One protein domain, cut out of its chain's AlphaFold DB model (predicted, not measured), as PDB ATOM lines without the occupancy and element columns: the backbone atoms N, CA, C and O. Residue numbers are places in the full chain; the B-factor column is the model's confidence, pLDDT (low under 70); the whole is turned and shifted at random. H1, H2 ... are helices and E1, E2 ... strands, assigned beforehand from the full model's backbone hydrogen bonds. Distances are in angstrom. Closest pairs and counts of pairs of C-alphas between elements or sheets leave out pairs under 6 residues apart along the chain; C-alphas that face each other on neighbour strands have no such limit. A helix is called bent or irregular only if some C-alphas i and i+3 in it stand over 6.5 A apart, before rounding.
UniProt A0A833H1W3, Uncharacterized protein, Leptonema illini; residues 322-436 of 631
ATOM      1  N   HIS A 322      72.368 -19.292  46.706       88.12
ATOM      2  CA  HIS A 322      71.351 -19.548  47.732       88.12
ATOM      3  C   HIS A 322      70.555 -20.810  47.396       88.12
ATOM      4  O   HIS A 322      70.652 -21.350  46.290       88.12
ATOM      5  N   VAL A 323      69.765 -21.294  48.353       89.75
ATOM      6  CA  VAL A 323      68.961 -22.506  48.170       89.75
ATOM      7  C   VAL A 323      67.697 -22.206  47.360       89.75
ATOM      8  O   VAL A 323      66.964 -21.269  47.673       89.75
ATOM      9  N   VAL A 324      67.403 -23.013  46.334       89.94
ATOM     10  CA  VAL A 324      66.332 -22.704  45.369       89.94
ATOM     11  C   VAL A 324      65.352 -23.871  45.210       89.94
ATOM     12  O   VAL A 324      65.787 -25.019  45.103       89.94
ATOM     13  N   PRO A 325      64.024 -23.630  45.193       89.50
ATOM     14  CA  PRO A 325      63.044 -24.687  44.960       89.50
ATOM     15  C   PRO A 325      63.059 -25.154  43.498       89.50
ATOM     16  O   PRO A 325      63.270 -24.355  42.587       89.50
ATOM     17  N   THR A 326      62.732 -26.423  43.242       85.88
ATOM     18  CA  THR A 326      62.621 -26.982  41.879       85.88
ATOM     19  C   THR A 326      61.672 -26.178  40.985       85.88
ATOM     20  O   THR A 326      61.931 -26.029  39.796       85.88
ATOM     21  N   THR A 327      60.633 -25.561  41.558       83.38
ATOM     22  CA  THR A 327      59.673 -24.693  40.848       83.38
ATOM     23  C   THR A 327      60.282 -23.419  40.260       83.38
ATOM     24  O   THR A 327      59.642 -22.757  39.446       83.38
ATOM     25  N   HIS A 328      61.494 -23.040  40.672       84.31
ATOM     26  CA  HIS A 328      62.233 -21.944  40.047       84.31
ATOM     27  C   HIS A 328      62.580 -22.264  38.584       84.31
ATOM     28  O   HIS A 328      62.581 -21.376  37.732       84.31
ATOM     29  N   PHE A 329      62.806 -23.542  38.273       83.31
ATOM     30  CA  PHE A 329      63.137 -24.009  36.933       83.31
ATOM     31  C   PHE A 329      61.871 -24.447  36.193       83.31
ATOM     32  O   PHE A 329      61.500 -25.616  36.186       83.31
ATOM     33  N   ARG A 330      61.200 -23.493  35.535       76.81
ATOM     34  CA  ARG A 330      59.954 -23.747  34.775       76.81
ATOM     35  C   ARG A 330      60.101 -24.779  33.652       76.81
ATOM     36  O   ARG A 330      59.108 -25.369  33.249       76.81
ATOM     37  N   ASN A 331      61.321 -24.974  33.157       81.00
ATOM     38  CA  ASN A 331      61.613 -25.839  32.014       81.00
ATOM     39  C   ASN A 331      61.958 -27.278  32.426       81.00
ATOM     40  O   ASN A 331      62.330 -28.073  31.568       81.00
ATOM     41  N   TRP A 332      61.925 -27.606  33.721       84.06
ATOM     42  CA  TRP A 332      62.275 -28.940  34.202       84.06
ATOM     43  C   TRP A 332      61.011 -29.772  34.397       84.06
ATOM     44  O   TRP A 332      60.155 -29.429  35.212       84.06
ATOM     45  N   ASP A 333      60.907 -30.869  33.653       84.62
ATOM     46  CA  ASP A 333      59.863 -31.872  33.853       84.62
ATOM     47  C   ASP A 333      60.177 -32.772  35.069       84.62
ATOM     48  O   ASP A 333      61.285 -32.769  35.617       84.62
ATOM     49  N   GLU A 334      59.192 -33.546  35.536       82.38
ATOM     50  CA  GLU A 334      59.361 -34.386  36.732       82.38
ATOM     51  C   GLU A 334      60.460 -35.450  36.567       82.38
ATOM     52  O   GLU A 334      61.176 -35.765  37.524       82.38
ATOM     53  N   GLU A 335      60.628 -36.001  35.362       84.62
ATOM     54  CA  GLU A 335      61.659 -37.001  35.076       84.62
ATOM     55  C   GLU A 335      63.068 -36.401  35.081       84.62
ATOM     56  O   GLU A 335      64.015 -37.017  35.580       84.62
ATOM     57  N   PHE A 336      63.233 -35.198  34.540       86.19
ATOM     58  CA  PHE A 336      64.481 -34.453  34.567       86.19
ATOM     59  C   PHE A 336      64.824 -34.023  35.988       86.19
ATOM     60  O   PHE A 336      65.959 -34.227  36.411       86.19
ATOM     61  N   VAL A 337      63.845 -33.554  36.773       85.25
ATOM     62  CA  VAL A 337      64.044 -33.256  38.201       85.25
ATOM     63  C   VAL A 337      64.574 -34.487  38.935       85.25
ATOM     64  O   VAL A 337      65.586 -34.388  39.622       85.25
ATOM     65  N   ARG A 338      63.977 -35.673  38.749       86.56
ATOM     66  CA  ARG A 338      64.481 -36.918  39.366       86.56
ATOM     67  C   ARG A 338      65.921 -37.237  38.965       86.56
ATOM     68  O   ARG A 338      66.697 -37.690  39.805       86.56
ATOM     69  N   ARG A 339      66.293 -36.987  37.707       86.75
ATOM     70  CA  ARG A 339      67.669 -37.173  37.225       86.75
ATOM     71  C   ARG A 339      68.634 -36.165  37.851       86.75
ATOM     72  O   ARG A 339      69.686 -36.582  38.329       86.75
ATOM     73  N   VAL A 340      68.264 -34.888  37.947       87.19
ATOM     74  CA  VAL A 340      69.064 -33.851  38.630       87.19
ATOM     75  C   VAL A 340      69.247 -34.182  40.113       87.19
ATOM     76  O   VAL A 340      70.359 -34.099  40.623       87.19
ATOM     77  N   LEU A 341      68.190 -34.635  40.793       87.38
ATOM     78  CA  LEU A 341      68.237 -35.061  42.198       87.38
ATOM     79  C   LEU A 341      69.165 -36.262  42.435       87.38
ATOM     80  O   LEU A 341      69.653 -36.451  43.544       87.38
ATOM     81  N   SER A 342      69.399 -37.085  41.411       86.88
ATOM     82  CA  SER A 342      70.314 -38.228  41.494       86.88
ATOM     83  C   SER A 342      71.789 -37.852  41.309       86.88
ATOM     84  O   SER A 342      72.659 -38.704  41.505       86.88
ATOM     85  N   LEU A 343      72.087 -36.600  40.934       88.44
ATOM     86  CA  LEU A 343      73.458 -36.143  40.736       88.44
ATOM     87  C   LEU A 343      74.205 -36.088  42.076       88.44
ATOM     88  O   LEU A 343      73.700 -35.516  43.042       88.44
ATOM     89  N   PRO A 344      75.443 -36.606  42.145       85.94
ATOM     90  CA  PRO A 344      76.211 -36.624  43.385       85.94
ATOM     91  C   PRO A 344      76.584 -35.222  43.875       85.94
ATOM     92  O   PRO A 344      76.794 -35.048  45.072       85.94
ATOM     93  N   ASP A 345      76.660 -34.229  42.987       88.31
ATOM     94  CA  ASP A 345      77.076 -32.858  43.310       88.31
ATOM     95  C   ASP A 345      75.917 -31.928  43.691       88.31
ATOM     96  O   ASP A 345      76.134 -30.748  43.978       88.31
ATOM     97  N   VAL A 346      74.694 -32.457  43.735       90.31
ATOM     98  CA  VAL A 346      73.487 -31.717  44.106       90.31
ATOM     99  C   VAL A 346      72.998 -32.212  45.464       90.31
ATOM    100  O   VAL A 346      72.806 -33.404  45.682       90.31
ATOM    101  N   LEU A 347      72.809 -31.281  46.394       90.50
ATOM    102  CA  LEU A 347      72.102 -31.510  47.646       90.50
ATOM    103  C   LEU A 347      70.627 -31.189  47.449       90.50
ATOM    104  O   LEU A 347      70.274 -30.196  46.810       90.50
ATOM    105  N   ASN A 348      69.772 -32.022  48.028       91.50
ATOM    106  CA  ASN A 348      68.335 -31.868  47.937       91.50
ATOM    107  C   ASN A 348      67.653 -32.136  49.277       91.50
ATOM    108  O   ASN A 348      68.063 -33.010  50.039       91.50
ATOM    109  N   VAL A 349      66.573 -31.404  49.544       90.25
ATOM    110  CA  VAL A 349      65.697 -31.674  50.687       90.25
ATOM    111  C   VAL A 349      64.262 -31.279  50.368       90.25
ATOM    112  O   VAL A 349      64.016 -30.298  49.667       90.25
ATOM    113  N   GLU A 350      63.303 -32.042  50.880       88.12
ATOM    114  CA  GLU A 350      61.902 -31.632  50.900       88.12
ATOM    115  C   GLU A 350      61.653 -30.783  52.146       88.12
ATOM    116  O   GLU A 350      61.944 -31.226  53.257       88.12
ATOM    117  N   PHE A 351      61.115 -29.574  51.975       88.12
ATOM    118  CA  PHE A 351      60.863 -28.651  53.080       88.12
ATOM    119  C   PHE A 351      59.458 -28.029  52.986       88.12
ATOM    120  O   PHE A 351      59.041 -27.616  51.894       88.12
ATOM    121  N   PRO A 352      58.699 -27.964  54.100       85.62
ATOM    122  CA  PRO A 352      57.383 -27.344  54.123       85.62
ATOM    123  C   PRO A 352      57.520 -25.817  54.173       85.62
ATOM    124  O   PRO A 352      58.117 -25.255  55.087       85.62
ATOM    125  N   LEU A 353      56.939 -25.119  53.200       83.06
ATOM    126  CA  LEU A 353      56.921 -23.659  53.161       83.06
ATOM    127  C   LEU A 353      55.537 -23.162  52.738       83.06
ATOM    128  O   LEU A 353      54.994 -23.584  51.718       83.06
ATOM    129  N   ARG A 354      54.956 -22.241  53.522       80.31
ATOM    130  CA  ARG A 354      53.656 -21.597  53.229       80.31
ATOM    131  C   ARG A 354      52.531 -22.603  52.904       80.31
ATOM    132  O   ARG A 354      51.717 -22.371  52.014       80.31
ATOM    133  N   GLY A 355      52.493 -23.728  53.623       76.88
ATOM    134  CA  GLY A 355      51.443 -24.745  53.489       76.88
ATOM    135  C   GLY A 355      51.568 -25.671  52.273       76.88
ATOM    136  O   GLY A 355      50.596 -26.349  51.952       76.88
ATOM    137  N   LYS A 356      52.730 -25.706  51.605       81.44
ATOM    138  CA  LYS A 356      53.080 -26.675  50.552       81.44
ATOM    139  C   LYS A 356      54.462 -27.269  50.818       81.44
ATOM    140  O   LYS A 356      55.294 -26.627  51.453       81.44
ATOM    141  N   VAL A 357      54.715 -28.477  50.323       85.31
ATOM    142  CA  VAL A 357      56.049 -29.095  50.372       85.31
ATOM    143  C   VAL A 357      56.775 -28.802  49.064       85.31
ATOM    144  O   VAL A 357      56.265 -29.120  47.992       85.31
ATOM    145  N   PHE A 358      57.959 -28.200  49.153       87.19
ATOM    146  CA  PHE A 358      58.823 -27.944  48.003       87.19
ATOM    147  C   PHE A 358      60.097 -28.775  48.111       87.19
ATOM    148  O   PHE A 358      60.618 -28.985  49.205       87.19
ATOM    149  N   THR A 359      60.614 -29.234  46.973       89.25
ATOM    150  CA  THR A 359      61.965 -29.794  46.903       89.25
ATOM    151  C   THR A 359      62.937 -28.660  46.633       89.25
ATOM    152  O   THR A 359      62.817 -27.974  45.620       89.25
ATOM    153  N   PHE A 360      63.881 -28.453  47.537       91.75
ATOM    154  CA  PHE A 360      64.939 -27.464  47.403       91.75
ATOM    155  C   PHE A 360      66.227 -28.115  46.920       91.75
ATOM    156  O   PHE A 360      66.513 -29.261  47.269       91.75
ATOM    157  N   LEU A 361      66.989 -27.367  46.130       92.56
ATOM    158  CA  LEU A 361      68.237 -27.784  45.508       92.56
ATOM    159  C   LEU A 361      69.365 -26.830  45.882       92.56
ATOM    160  O   LEU A 361      69.164 -25.616  45.964       92.56
ATOM    161  N   LEU A 362      70.560 -27.389  46.049       92.19
ATOM    162  CA  LEU A 362      71.791 -26.640  46.247       92.19
ATOM    163  C   LEU A 362      72.965 -27.391  45.616       92.19
ATOM    164  O   LEU A 362      73.172 -28.571  45.889       92.19
ATOM    165  N   ALA A 363      73.764 -26.715  44.794       91.88
ATOM    166  CA  ALA A 363      75.007 -27.298  44.297       91.88
ATOM    167  C   ALA A 363      76.050 -27.343  45.426       91.88
ATOM    168  O   ALA A 363      76.271 -26.338  46.106       91.88
ATOM    169  N   LYS A 364      76.747 -28.473  45.606       90.69
ATOM    170  CA  LYS A 364      77.784 -28.628  46.644       90.69
ATOM    171  C   LYS A 364      78.866 -27.532  46.632       90.69
ATOM    172  O   LYS A 364      79.205 -27.045  47.709       90.69
ATOM    173  N   PRO A 365      79.369 -27.059  45.472       89.38
ATOM    174  CA  PRO A 365      80.331 -25.952  45.436       89.38
ATOM    175  C   PRO A 365      79.793 -24.626  46.002       89.38
ATOM    176  O   PRO A 365      80.572 -23.731  46.320       89.38
ATOM    177  N   LYS A 366      78.468 -24.479  46.121       91.50
ATOM    178  CA  LYS A 366      77.785 -23.261  46.570       91.50
ATOM    179  C   LYS A 366      77.280 -23.319  48.009       91.50
ATOM    180  O   LYS A 366      76.585 -22.405  48.440       91.50
ATOM    181  N   ILE A 367      77.694 -24.324  48.784       91.00
ATOM    182  CA  ILE A 367      77.302 -24.454  50.194       91.00
ATOM    183  C   ILE A 367      77.723 -23.233  51.017       91.00
ATOM    184  O   ILE A 367      76.885 -22.627  51.676       91.00
ATOM    185  N   TYR A 368      78.998 -22.840  50.974       90.75
ATOM    186  CA  TYR A 368      79.470 -21.711  51.779       90.75
ATOM    187  C   TYR A 368      78.876 -20.353  51.345       90.75
ATOM    188  O   TYR A 368      78.412 -19.613  52.215       90.75
ATOM    189  N   PRO A 369      78.779 -20.027  50.036       92.06
ATOM    190  CA  PRO A 369      77.999 -18.877  49.571       92.06
ATOM    191  C   PRO A 369      76.554 -18.857  50.094       92.06
ATOM    192  O   PRO A 369      76.112 -17.817  50.579       92.06
ATOM    193  N   ALA A 370      75.867 -20.006  50.106       91.38
ATOM    194  CA  ALA A 370      74.512 -20.117  50.651       91.38
ATOM    195  C   ALA A 370      74.454 -19.863  52.162       91.38
ATOM    196  O   ALA A 370      73.531 -19.209  52.638       91.38
ATOM    197  N   VAL A 371      75.464 -20.289  52.927       90.94
ATOM    198  CA  VAL A 371      75.568 -19.954  54.361       90.94
ATOM    199  C   VAL A 371      75.711 -18.442  54.571       90.94
ATOM    200  O   VAL A 371      75.075 -17.880  55.464       90.94
ATOM    201  N   ILE A 372      76.503 -17.758  53.740       91.12
ATOM    202  CA  ILE A 372      76.657 -16.295  53.804       91.12
ATOM    203  C   ILE A 372      75.341 -15.591  53.442       91.12
ATOM    204  O   ILE A 372      74.945 -14.647  54.130       91.12
ATOM    205  N   ALA A 373      74.652 -16.048  52.392       89.94
ATOM    206  CA  ALA A 373      73.357 -15.509  51.987       89.94
ATOM    207  C   ALA A 373      72.302 -15.680  53.093       89.94
ATOM    208  O   ALA A 373      71.632 -14.710  53.462       89.94
ATOM    209  N   ALA A 374      72.240 -16.867  53.699       89.44
ATOM    210  CA  ALA A 374      71.332 -17.172  54.798       89.44
ATOM    211  C   ALA A 374      71.618 -16.312  56.040       89.44
ATOM    212  O   ALA A 374      70.691 -15.782  56.651       89.44
ATOM    213  N   ARG A 375      72.899 -16.095  56.380       89.69
ATOM    214  CA  ARG A 375      73.304 -15.171  57.452       89.69
ATOM    215  C   ARG A 375      72.804 -13.756  57.203       89.69
ATOM    216  O   ARG A 375      72.234 -13.146  58.099       89.69
ATOM    217  N   LYS A 376      73.003 -13.250  55.985       89.50
ATOM    218  CA  LYS A 376      72.547 -11.915  55.599       89.50
ATOM    219  C   LYS A 376      71.024 -11.797  55.702       89.50
ATOM    220  O   LYS A 376      70.532 -10.811  56.237       89.50
ATOM    221  N   SER A 377      70.278 -12.809  55.250       88.31
ATOM    222  CA  SER A 377      68.813 -12.831  55.363       88.31
ATOM    223  C   SER A 377      68.338 -12.849  56.821       88.31
ATOM    224  O   SER A 377      67.401 -12.131  57.175       88.31
ATOM    225  N   LEU A 378      69.014 -13.610  57.685       87.81
ATOM    226  CA  LEU A 378      68.722 -13.652  59.116       87.81
ATOM    227  C   LEU A 378      69.014 -12.305  59.796       87.81
ATOM    228  O   LEU A 378      68.168 -11.800  60.528       87.81
ATOM    229  N   ASP A 379      70.176 -11.706  59.523       87.19
ATOM    230  CA  ASP A 379      70.596 -10.439  60.134       87.19
ATOM    231  C   ASP A 379      69.741  -9.242  59.636       87.19
ATOM    232  O   ASP A 379      69.442  -8.341  60.417       87.19
ATOM    233  N   GLU A 380      69.318  -9.220  58.361       89.56
ATOM    234  CA  GLU A 380      68.547  -8.106  57.770       89.56
ATOM    235  C   GLU A 380      67.025  -8.239  57.930       89.56
ATOM    236  O   GLU A 380      66.334  -7.238  58.121       89.56
ATOM    237  N   LYS A 381      66.480  -9.456  57.792       85.19
ATOM    238  CA  LYS A 381      65.026  -9.704  57.721       85.19
ATOM    239  C   LYS A 381      64.492 -10.542  58.880       85.19
ATOM    240  O   LYS A 381      63.275 -10.643  59.017       85.19
ATOM    241  N   GLY A 382      65.366 -11.166  59.671       81.25
ATOM    242  CA  GLY A 382      64.964 -12.146  60.682       81.25
ATOM    243  C   GLY A 382      64.363 -13.425  60.086       81.25
ATOM    244  O   GLY A 382      63.611 -14.111  60.769       81.25
ATOM    245  N   ASP A 383      64.632 -13.735  58.811       84.69
ATOM    246  CA  ASP A 383      64.089 -14.929  58.154       84.69
ATOM    247  C   ASP A 383      65.004 -16.144  58.375       84.69
ATOM    248  O   ASP A 383      66.073 -16.266  57.777       84.69
ATOM    249  N   GLU A 384      64.561 -17.061  59.233       86.88
ATOM    250  CA  GLU A 384      65.270 -18.299  59.586       86.88
ATOM    251  C   GLU A 384      65.117 -19.419  58.539       86.88
ATOM    252  O   GLU A 384      65.754 -20.470  58.656       86.88
ATOM    253  N   THR A 385      64.253 -19.240  57.534       86.88
ATOM    254  CA  THR A 385      63.826 -20.317  56.624       86.88
ATOM    255  C   THR A 385      65.003 -20.960  55.893       86.88
ATOM    256  O   THR A 385      65.107 -22.185  55.843       86.88
ATOM    257  N   GLU A 386      65.918 -20.155  55.353       85.69
ATOM    258  CA  GLU A 386      67.049 -20.663  54.572       85.69
ATOM    259  C   GLU A 386      68.046 -21.444  55.439       85.69
ATOM    260  O   GLU A 386      68.509 -22.512  55.038       85.69
ATOM    261  N   VAL A 387      68.306 -20.986  56.669       88.19
ATOM    262  CA  VAL A 387      69.183 -21.693  57.615       88.19
ATOM    263  C   VAL A 387      68.570 -23.036  58.028       88.19
ATOM    264  O   VAL A 387      69.281 -24.038  58.102       88.19
ATOM    265  N   ARG A 388      67.243 -23.101  58.220       87.38
ATOM    266  CA  ARG A 388      66.531 -24.364  58.488       87.38
ATOM    267  C   ARG A 388      66.636 -25.337  57.316       87.38
ATOM    268  O   ARG A 388      66.939 -26.512  57.525       87.38
ATOM    269  N   ILE A 389      66.466 -24.850  56.085       89.12
ATOM    270  CA  ILE A 389      66.627 -25.672  54.879       89.12
ATOM    271  C   ILE A 389      68.066 -26.205  54.791       89.12
ATOM    272  O   ILE A 389      68.253 -27.412  54.638       89.12
ATOM    273  N   LEU A 390      69.081 -25.357  54.979       90.00
ATOM    274  CA  LEU A 390      70.492 -25.763  54.991       90.00
ATOM    275  C   LEU A 390      70.795 -26.810  56.082       90.00
ATOM    276  O   LEU A 390      71.456 -27.818  55.813       90.00
ATOM    277  N   SER A 391      70.256 -26.630  57.291       87.44
ATOM    278  CA  SER A 391      70.380 -27.599  58.392       87.44
ATOM    279  C   SER A 391      69.737 -28.949  58.046       87.44
ATOM    280  O   SER A 391      70.322 -30.015  58.280       87.44
ATOM    281  N   SER A 392      68.562 -28.927  57.408       86.88
ATOM    282  CA  SER A 392      67.855 -30.132  56.957       86.88
ATOM    283  C   SER A 392      68.579 -30.860  55.810       86.88
ATOM    284  O   SER A 392      68.615 -32.090  55.808       86.88
ATOM    285  N   MET A 393      69.254 -30.125  54.912       87.75
ATOM    286  CA  MET A 393      70.154 -30.677  53.883       87.75
ATOM    287  C   MET A 393      71.429 -31.299  54.475       87.75
ATOM    288  O   MET A 393      72.123 -32.053  53.796       87.75
ATOM    289  N   GLY A 394      71.757 -30.999  55.737       85.88
ATOM    290  CA  GLY A 394      72.942 -31.527  56.408       85.88
ATOM    291  C   GLY A 394      74.252 -30.906  55.924       85.88
ATOM    292  O   GLY A 394      75.285 -31.581  55.959       85.88
ATOM    293  N   VAL A 395      74.232 -29.635  55.499       89.06
ATOM    294  CA  VAL A 395      75.408 -28.947  54.932       89.06
ATOM    295  C   VAL A 395      76.618 -28.906  55.866       89.06
ATOM    296  O   VAL A 395      77.745 -28.905  55.386       89.06
ATOM    297  N   GLY A 396      76.410 -28.973  57.186       83.06
ATOM    298  CA  GLY A 396      77.496 -29.030  58.169       83.06
ATOM    299  C   GLY A 396      78.447 -30.224  57.993       83.06
ATOM    300  O   GLY A 396      79.582 -30.163  58.440       83.06
ATOM    301  N   ARG A 397      78.042 -31.294  57.290       85.81
ATOM    302  CA  ARG A 397      78.938 -32.423  56.951       85.81
ATOM    303  C   ARG A 397      79.922 -32.112  55.821       85.81
ATOM    304  O   ARG A 397      80.819 -32.908  55.572       85.81
ATOM    305  N   HIS A 398      79.702 -31.017  55.103       86.06
ATOM    306  CA  HIS A 398      80.463 -30.610  53.923       86.06
ATOM    307  C   HIS A 398      81.311 -29.354  54.164       86.06
ATOM    308  O   HIS A 398      81.980 -28.897  53.242       86.06
ATOM    309  N   LEU A 399      81.261 -28.789  55.372       87.94
ATOM    310  CA  LEU A 399      82.010 -27.602  55.775       87.94
ATOM    311  C   LEU A 399      83.136 -28.002  56.732       87.94
ATOM    312  O   LEU A 399      82.958 -28.885  57.567       87.94
ATOM    313  N   GLU A 400      84.273 -27.314  56.642       86.56
ATOM    314  CA  GLU A 400      85.445 -27.545  57.494       86.56
ATOM    315  C   GLU A 400      85.960 -26.228  58.097       86.56
ATOM    316  O   GLU A 400      85.782 -25.148  57.525       86.56
ATOM    317  N   GLY A 401      86.595 -26.319  59.272       87.88
ATOM    318  CA  GLY A 401      87.254 -25.195  59.948       87.88
ATOM    319  C   GLY A 401      86.338 -23.990  60.189       87.88
ATOM    320  O   GLY A 401      85.243 -24.120  60.741       87.88
ATOM    321  N   ASP A 402      86.783 -22.811  59.752       83.69
ATOM    322  CA  ASP A 402      86.081 -21.537  59.957       83.69
ATOM    323  C   ASP A 402      84.693 -21.497  59.302       83.69
ATOM    324  O   ASP A 402      83.775 -20.863  59.824       83.69
ATOM    325  N   GLN A 403      84.507 -22.200  58.179       85.94
ATOM    326  CA  GLN A 403      83.213 -22.252  57.496       85.94
ATOM    327  C   GLN A 403      82.183 -23.043  58.305       85.94
ATOM    328  O   GLN A 403      81.012 -22.664  58.361       85.94
ATOM    329  N   LEU A 404      82.627 -24.128  58.947       87.25
ATOM    330  CA  LEU A 404      81.786 -24.928  59.828       87.25
ATOM    331  C   LEU A 404      81.384 -24.117  61.060       87.25
ATOM    332  O   LEU A 404      80.200 -24.052  61.372       87.25
ATOM    333  N   HIS A 405      82.335 -23.432  61.697       84.69
ATOM    334  CA  HIS A 405      82.046 -22.573  62.846       84.69
ATOM    335  C   HIS A 405      81.077 -21.438  62.507       84.69
ATOM    336  O   HIS A 405      80.161 -21.169  63.279       84.69
ATOM    337  N   ALA A 406      81.215 -20.815  61.332       84.56
ATOM    338  CA  ALA A 406      80.279 -19.789  60.878       84.56
ATOM    339  C   ALA A 406      78.845 -20.324  60.722       84.56
ATOM    340  O   ALA A 406      77.891 -19.597  61.000       84.56
ATOM    341  N   PHE A 407      78.686 -21.576  60.286       87.75
ATOM    342  CA  PHE A 407      77.381 -22.226  60.194       87.75
ATOM    343  C   PHE A 407      76.844 -22.665  61.565       87.75
ATOM    344  O   PHE A 407      75.676 -22.424  61.859       87.75
ATOM    345  N   GLU A 408      77.685 -23.241  62.430       85.38
ATOM    346  CA  GLU A 408      77.317 -23.612  63.806       85.38
ATOM    347  C   GLU A 408      76.861 -22.390  64.620       85.38
ATOM    348  O   GLU A 408      75.839 -22.456  65.297       85.38
ATOM    349  N   ASP A 409      77.545 -21.249  64.489       85.44
ATOM    350  CA  ASP A 409      77.152 -19.993  65.139       85.44
ATOM    351  C   ASP A 409      75.772 -19.493  64.661       85.44
ATOM    352  O   ASP A 409      75.041 -18.861  65.427       85.44
ATOM    353  N   LEU A 410      75.398 -19.748  63.399       84.69
ATOM    354  CA  LEU A 410      74.071 -19.410  62.865       84.69
ATOM    355  C   LEU A 410      72.994 -20.354  63.394       84.69
ATOM    356  O   LEU A 410      71.923 -19.893  63.789       84.69
ATOM    357  N   GLU A 411      73.275 -21.657  63.427       84.50
ATOM    358  CA  GLU A 411      72.371 -22.644  64.016       84.50
ATOM    359  C   GLU A 411      72.132 -22.357  65.505       84.50
ATOM    360  O   GLU A 411      70.985 -22.359  65.951       84.50
ATOM    361  N   ASP A 412      73.182 -22.020  66.257       83.69
ATOM    362  CA  ASP A 412      73.095 -21.685  67.679       83.69
ATOM    363  C   ASP A 412      72.193 -20.472  67.943       83.69
ATOM    364  O   ASP A 412      71.455 -20.466  68.929       83.69
ATOM    365  N   ARG A 413      72.190 -19.461  67.061       82.81
ATOM    366  CA  ARG A 413      71.275 -18.307  67.176       82.81
ATOM    367  C   ARG A 413      69.815 -18.739  67.069       82.81
ATOM    368  O   ARG A 413      69.015 -18.389  67.931       82.81
ATOM    369  N   ILE A 414      69.492 -19.553  66.066       83.69
ATOM    370  CA  ILE A 414      68.128 -20.059  65.844       83.69
ATOM    371  C   ILE A 414      67.697 -20.974  66.990       83.69
ATOM    372  O   ILE A 414      66.580 -20.885  67.503       83.69
ATOM    373  N   PHE A 415      68.594 -21.850  67.440       83.12
ATOM    374  CA  PHE A 415      68.319 -22.732  68.568       83.12
ATOM    375  C   PHE A 415      68.106 -21.947  69.867       83.12
ATOM    376  O   PHE A 415      67.288 -22.356  70.694       83.12
ATOM    377  N   PHE A 416      68.781 -20.807  70.049       80.69
ATOM    378  CA  PHE A 416      68.656 -19.997  71.261       80.69
ATOM    379  C   PHE A 416      67.256 -19.396  71.380       80.69
ATOM    380  O   PHE A 416      66.673 -19.394  72.466       80.69
ATOM    381  N   ASP A 417      66.672 -18.972  70.260       79.00
ATOM    382  CA  ASP A 417      65.317 -18.421  70.223       79.00
ATOM    383  C   ASP A 417      64.214 -19.464  70.435       79.00
ATOM    384  O   ASP A 417      63.097 -19.123  70.843       79.00
ATOM    385  N   ARG A 418      64.548 -20.745  70.259       76.75
ATOM    386  CA  ARG A 418      63.667 -21.898  70.501       76.75
ATOM    387  C   ARG A 418      63.745 -22.438  71.933       76.75
ATOM    388  O   ARG A 418      62.976 -23.336  72.289       76.75
ATOM    389  N   LEU A 419      64.640 -21.912  72.774       79.44
ATOM    390  CA  LEU A 419      64.699 -22.284  74.188       79.44
ATOM    391  C   LEU A 419      63.444 -21.808  74.946       79.44
ATOM    392  O   LEU A 419      62.871 -20.760  74.619       79.44
ATOM    393  N   PRO A 420      63.030 -22.528  76.010       81.69
ATOM    394  CA  PRO A 420      61.942 -22.081  76.874       81.69
ATOM    395  C   PRO A 420      62.178 -20.649  77.366       81.69
ATOM    396  O   PRO A 420      63.301 -20.289  77.724       81.69
ATOM    397  N   PHE A 421      61.119 -19.832  77.405       78.88
ATOM    398  CA  PHE A 421      61.214 -18.398  77.706       78.88
ATOM    399  C   PHE A 421      62.014 -18.102  78.984       78.88
ATOM    400  O   PHE A 421      62.923 -17.278  78.955       78.88
ATOM    401  N   PHE A 422      61.742 -18.826  80.072       76.75
ATOM    402  CA  PHE A 422      62.458 -18.658  81.338       76.75
ATOM    403  C   PHE A 422      63.946 -19.012  81.232       76.75
ATOM    404  O   PHE A 422      64.782 -18.310  81.790       76.75
ATOM    405  N   THR A 423      64.299 -20.046  80.465       77.38
ATOM    406  CA  THR A 423      65.693 -20.440  80.221       77.38
ATOM    407  C   THR A 423      66.427 -19.393  79.387       77.38
ATOM    408  O   THR A 423      67.564 -19.042  79.697       77.38
ATOM    409  N   ARG A 424      65.766 -18.849  78.360       79.50
ATOM    410  CA  ARG A 424      66.300 -17.780  77.510       79.50
ATOM    411  C   ARG A 424      66.491 -16.478  78.291       79.50
ATOM    412  O   ARG A 424      67.564 -15.889  78.211       79.50
ATOM    413  N   LEU A 425      65.502 -16.070  79.088       77.00
ATOM    414  CA  LEU A 425      65.561 -14.875  79.935       77.00
ATOM    415  C   LEU A 425      66.662 -14.994  80.997       77.00
ATOM    416  O   LEU A 425      67.465 -14.079  81.163       77.00
ATOM    417  N   TRP A 426      66.756 -16.148  81.663       76.94
ATOM    418  CA  TRP A 426      67.795 -16.410  82.658       76.94
ATOM    419  C   TRP A 426      69.201 -16.390  82.046       76.94
ATOM    420  O   TRP A 426      70.114 -15.780  82.600       76.94
ATOM    421  N   ARG A 427      69.385 -16.996  80.865       77.00
ATOM    422  CA  ARG A 427      70.672 -16.980  80.147       77.00
ATOM    423  C   ARG A 427      71.013 -15.615  79.557       77.00
ATOM    424  O   ARG A 427      72.190 -15.285  79.494       77.00
ATOM    425  N   ALA A 428      70.019 -14.823  79.162       73.69
ATOM    426  CA  ALA A 428      70.225 -13.460  78.683       73.69
ATOM    427  C   ALA A 428      70.675 -12.502  79.800       73.69
ATOM    428  O   ALA A 428      71.427 -11.573  79.517       73.69
ATOM    429  N   LEU A 429      70.238 -12.739  81.045       74.50
ATOM    430  CA  LEU A 429      70.558 -11.907  82.209       74.50
ATOM    431  C   LEU A 429      71.811 -12.368  82.977       74.50
ATOM    432  O   LEU A 429      72.556 -11.525  83.466       74.50
ATOM    433  N   PHE A 430      72.056 -13.679  83.084       72.19
ATOM    434  CA  PHE A 430      73.055 -14.237  84.012       72.19
ATOM    435  C   PHE A 430      74.020 -15.269  83.397       72.19
ATOM    436  O   PHE A 430      74.866 -15.806  84.109       72.19
ATOM    437  N   GLY A 431      73.907 -15.594  82.103       60.88
ATOM    438  CA  GLY A 431      74.626 -16.720  81.491       60.88
ATOM    439  C   GLY A 431      75.371 -16.402  80.191       60.88
ATOM    440  O   GLY A 431      75.290 -15.311  79.632       60.88
ATOM    441  N   ARG A 432      76.108 -17.400  79.679       63.22
ATOM    442  CA  ARG A 432      76.661 -17.373  78.313       63.22
ATOM    443  C   ARG A 432      75.540 -17.643  77.304       63.22
ATOM    444  O   ARG A 432      74.751 -18.563  77.491       63.22
ATOM    445  N   ARG A 433      75.527 -16.894  76.194       63.34
ATOM    446  CA  ARG A 433      74.578 -17.064  75.070       63.34
ATOM    447  C   ARG A 433      74.818 -18.318  74.207       63.34
ATOM    448  O   ARG A 433      74.055 -18.552  73.283       63.34
ATOM    449  N   ARG A 434      75.861 -19.111  74.483       65.31
ATOM    450  CA  ARG A 434      76.178 -20.344  73.735       65.31
ATOM    451  C   ARG A 434      75.403 -21.541  74.282       65.31
ATOM    452  O   ARG A 434      75.310 -21.705  75.498       65.31
ATOM    453  N   ILE A 435      74.887 -22.368  73.382       73.06
ATOM    454  CA  ILE A 435      74.123 -23.582  73.692       73.06
ATOM    455  C   ILE A 435      75.099 -24.752  73.845       73.06
ATOM    456  O   ILE A 435      76.153 -24.778  73.207       73.06
ATOM    457  N   SER A 436      74.806 -25.705  74.734       75.69
ATOM    458  CA  SER A 436      75.640 -26.908  74.843       75.69
ATOM    459  C   SER A 436      75.409 -27.834  73.641       75.69
ATOM    460  O   SER A 436      74.325 -27.856  73.061       75.69
TER     461      SER A 436
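What this domain is: This is residues 322 to 436 of the 631 residues of an uncharacterized protein of Leptonema illini (UniProt A0A833H1W3). An elongated row of parts: H1 at one end, then the two-stranded hairpin of E1 and E2, then a small, loosely packed cluster of the helices H2, H3, H4 and H5, and H6 at the other end. H3 is near the middle of the whole and packs on E1, while H2 and H5 are next to it in the cluster. The printed part has 115 residues and is mostly helix, with six named helices and two named strands in the order H1, E1, E2, H2, H3, H4, H5, H6; the sheet E1 - E2 is antiparallel. It is only just loose, close to compact, with a radius of gyration of the C-alphas of 16.3 A, and spans 55 by 35 by 23 A.

How they stand to each other: Start at residues 322 to 333, which hold no named element; there residues 324 to 325 pair antiparallel with residues 360 to 361 of E2, residues 356 to 363. Next comes H1, residues 334 to 341; its closest C-alphas to E1, residues 346 to 353, are Leu 341 and Asn 348, 6.6 A apart. E1 bends by 51 degrees at residue 350 and forms a hairpin with E2; look for N 347 and O 362 at 2.8 A and N 351 and O 358 at 2.9 A, within hydrogen-bond range. H2, residues 364 to 381, is irregular, with C-alphas 365 and 368 7.7 A apart, and has a kink of 25 degrees near residue 371. With residues 371 to 375 alone it touches H3, residues 385 to 393, in a helical hairpin at a shallow tilt of 30 degrees, opposite ways; the closest C-alphas are Ala 374 and Glu 386, 5.5 A. Those of Val 349 in E1 and Met 393 in H3 are 5.6 A apart. The hub is H5, residues 401 to 417; it only just touches H2, H3 and H4, residues 395 to 398, each with 3 pairs of C-alphas within 8 A, the closest being Phe 407 to Val 371, 6.5 A, Glu 411 to Val 387, 7.2 A, and Leu 404 to Gly 396, 6.2 A. H6, residues 421 to 430, is close to H5 but not clearly touching, with Phe 416 and Arg 424 the closest C-alphas at 7.0 A. In H1, H3, H5 and H6 every O i to N i+4 pair is within hydrogen-bond range, in H2 12 of 14, and H4 is too short for one.

Where its parts are: Find C-alpha 334 at (59.361, -34.386, 36.732), where H1 begins. E1 is 20.5 A and E2 22.8 A long; H2 runs 25.4 A from C-alpha 364 at (77.784, -28.628, 46.644), and H5 25.2 A. H6 ends at C-alpha 430, (73.055, -14.237, 84.012).

The domain as a whole: The two C-alphas farthest apart are Glu 335 and Phe 430, 55.2 A. The printed part has no cut, and the links between named elements are tight. Residues 431 to 434 are under 70 in pLDDT.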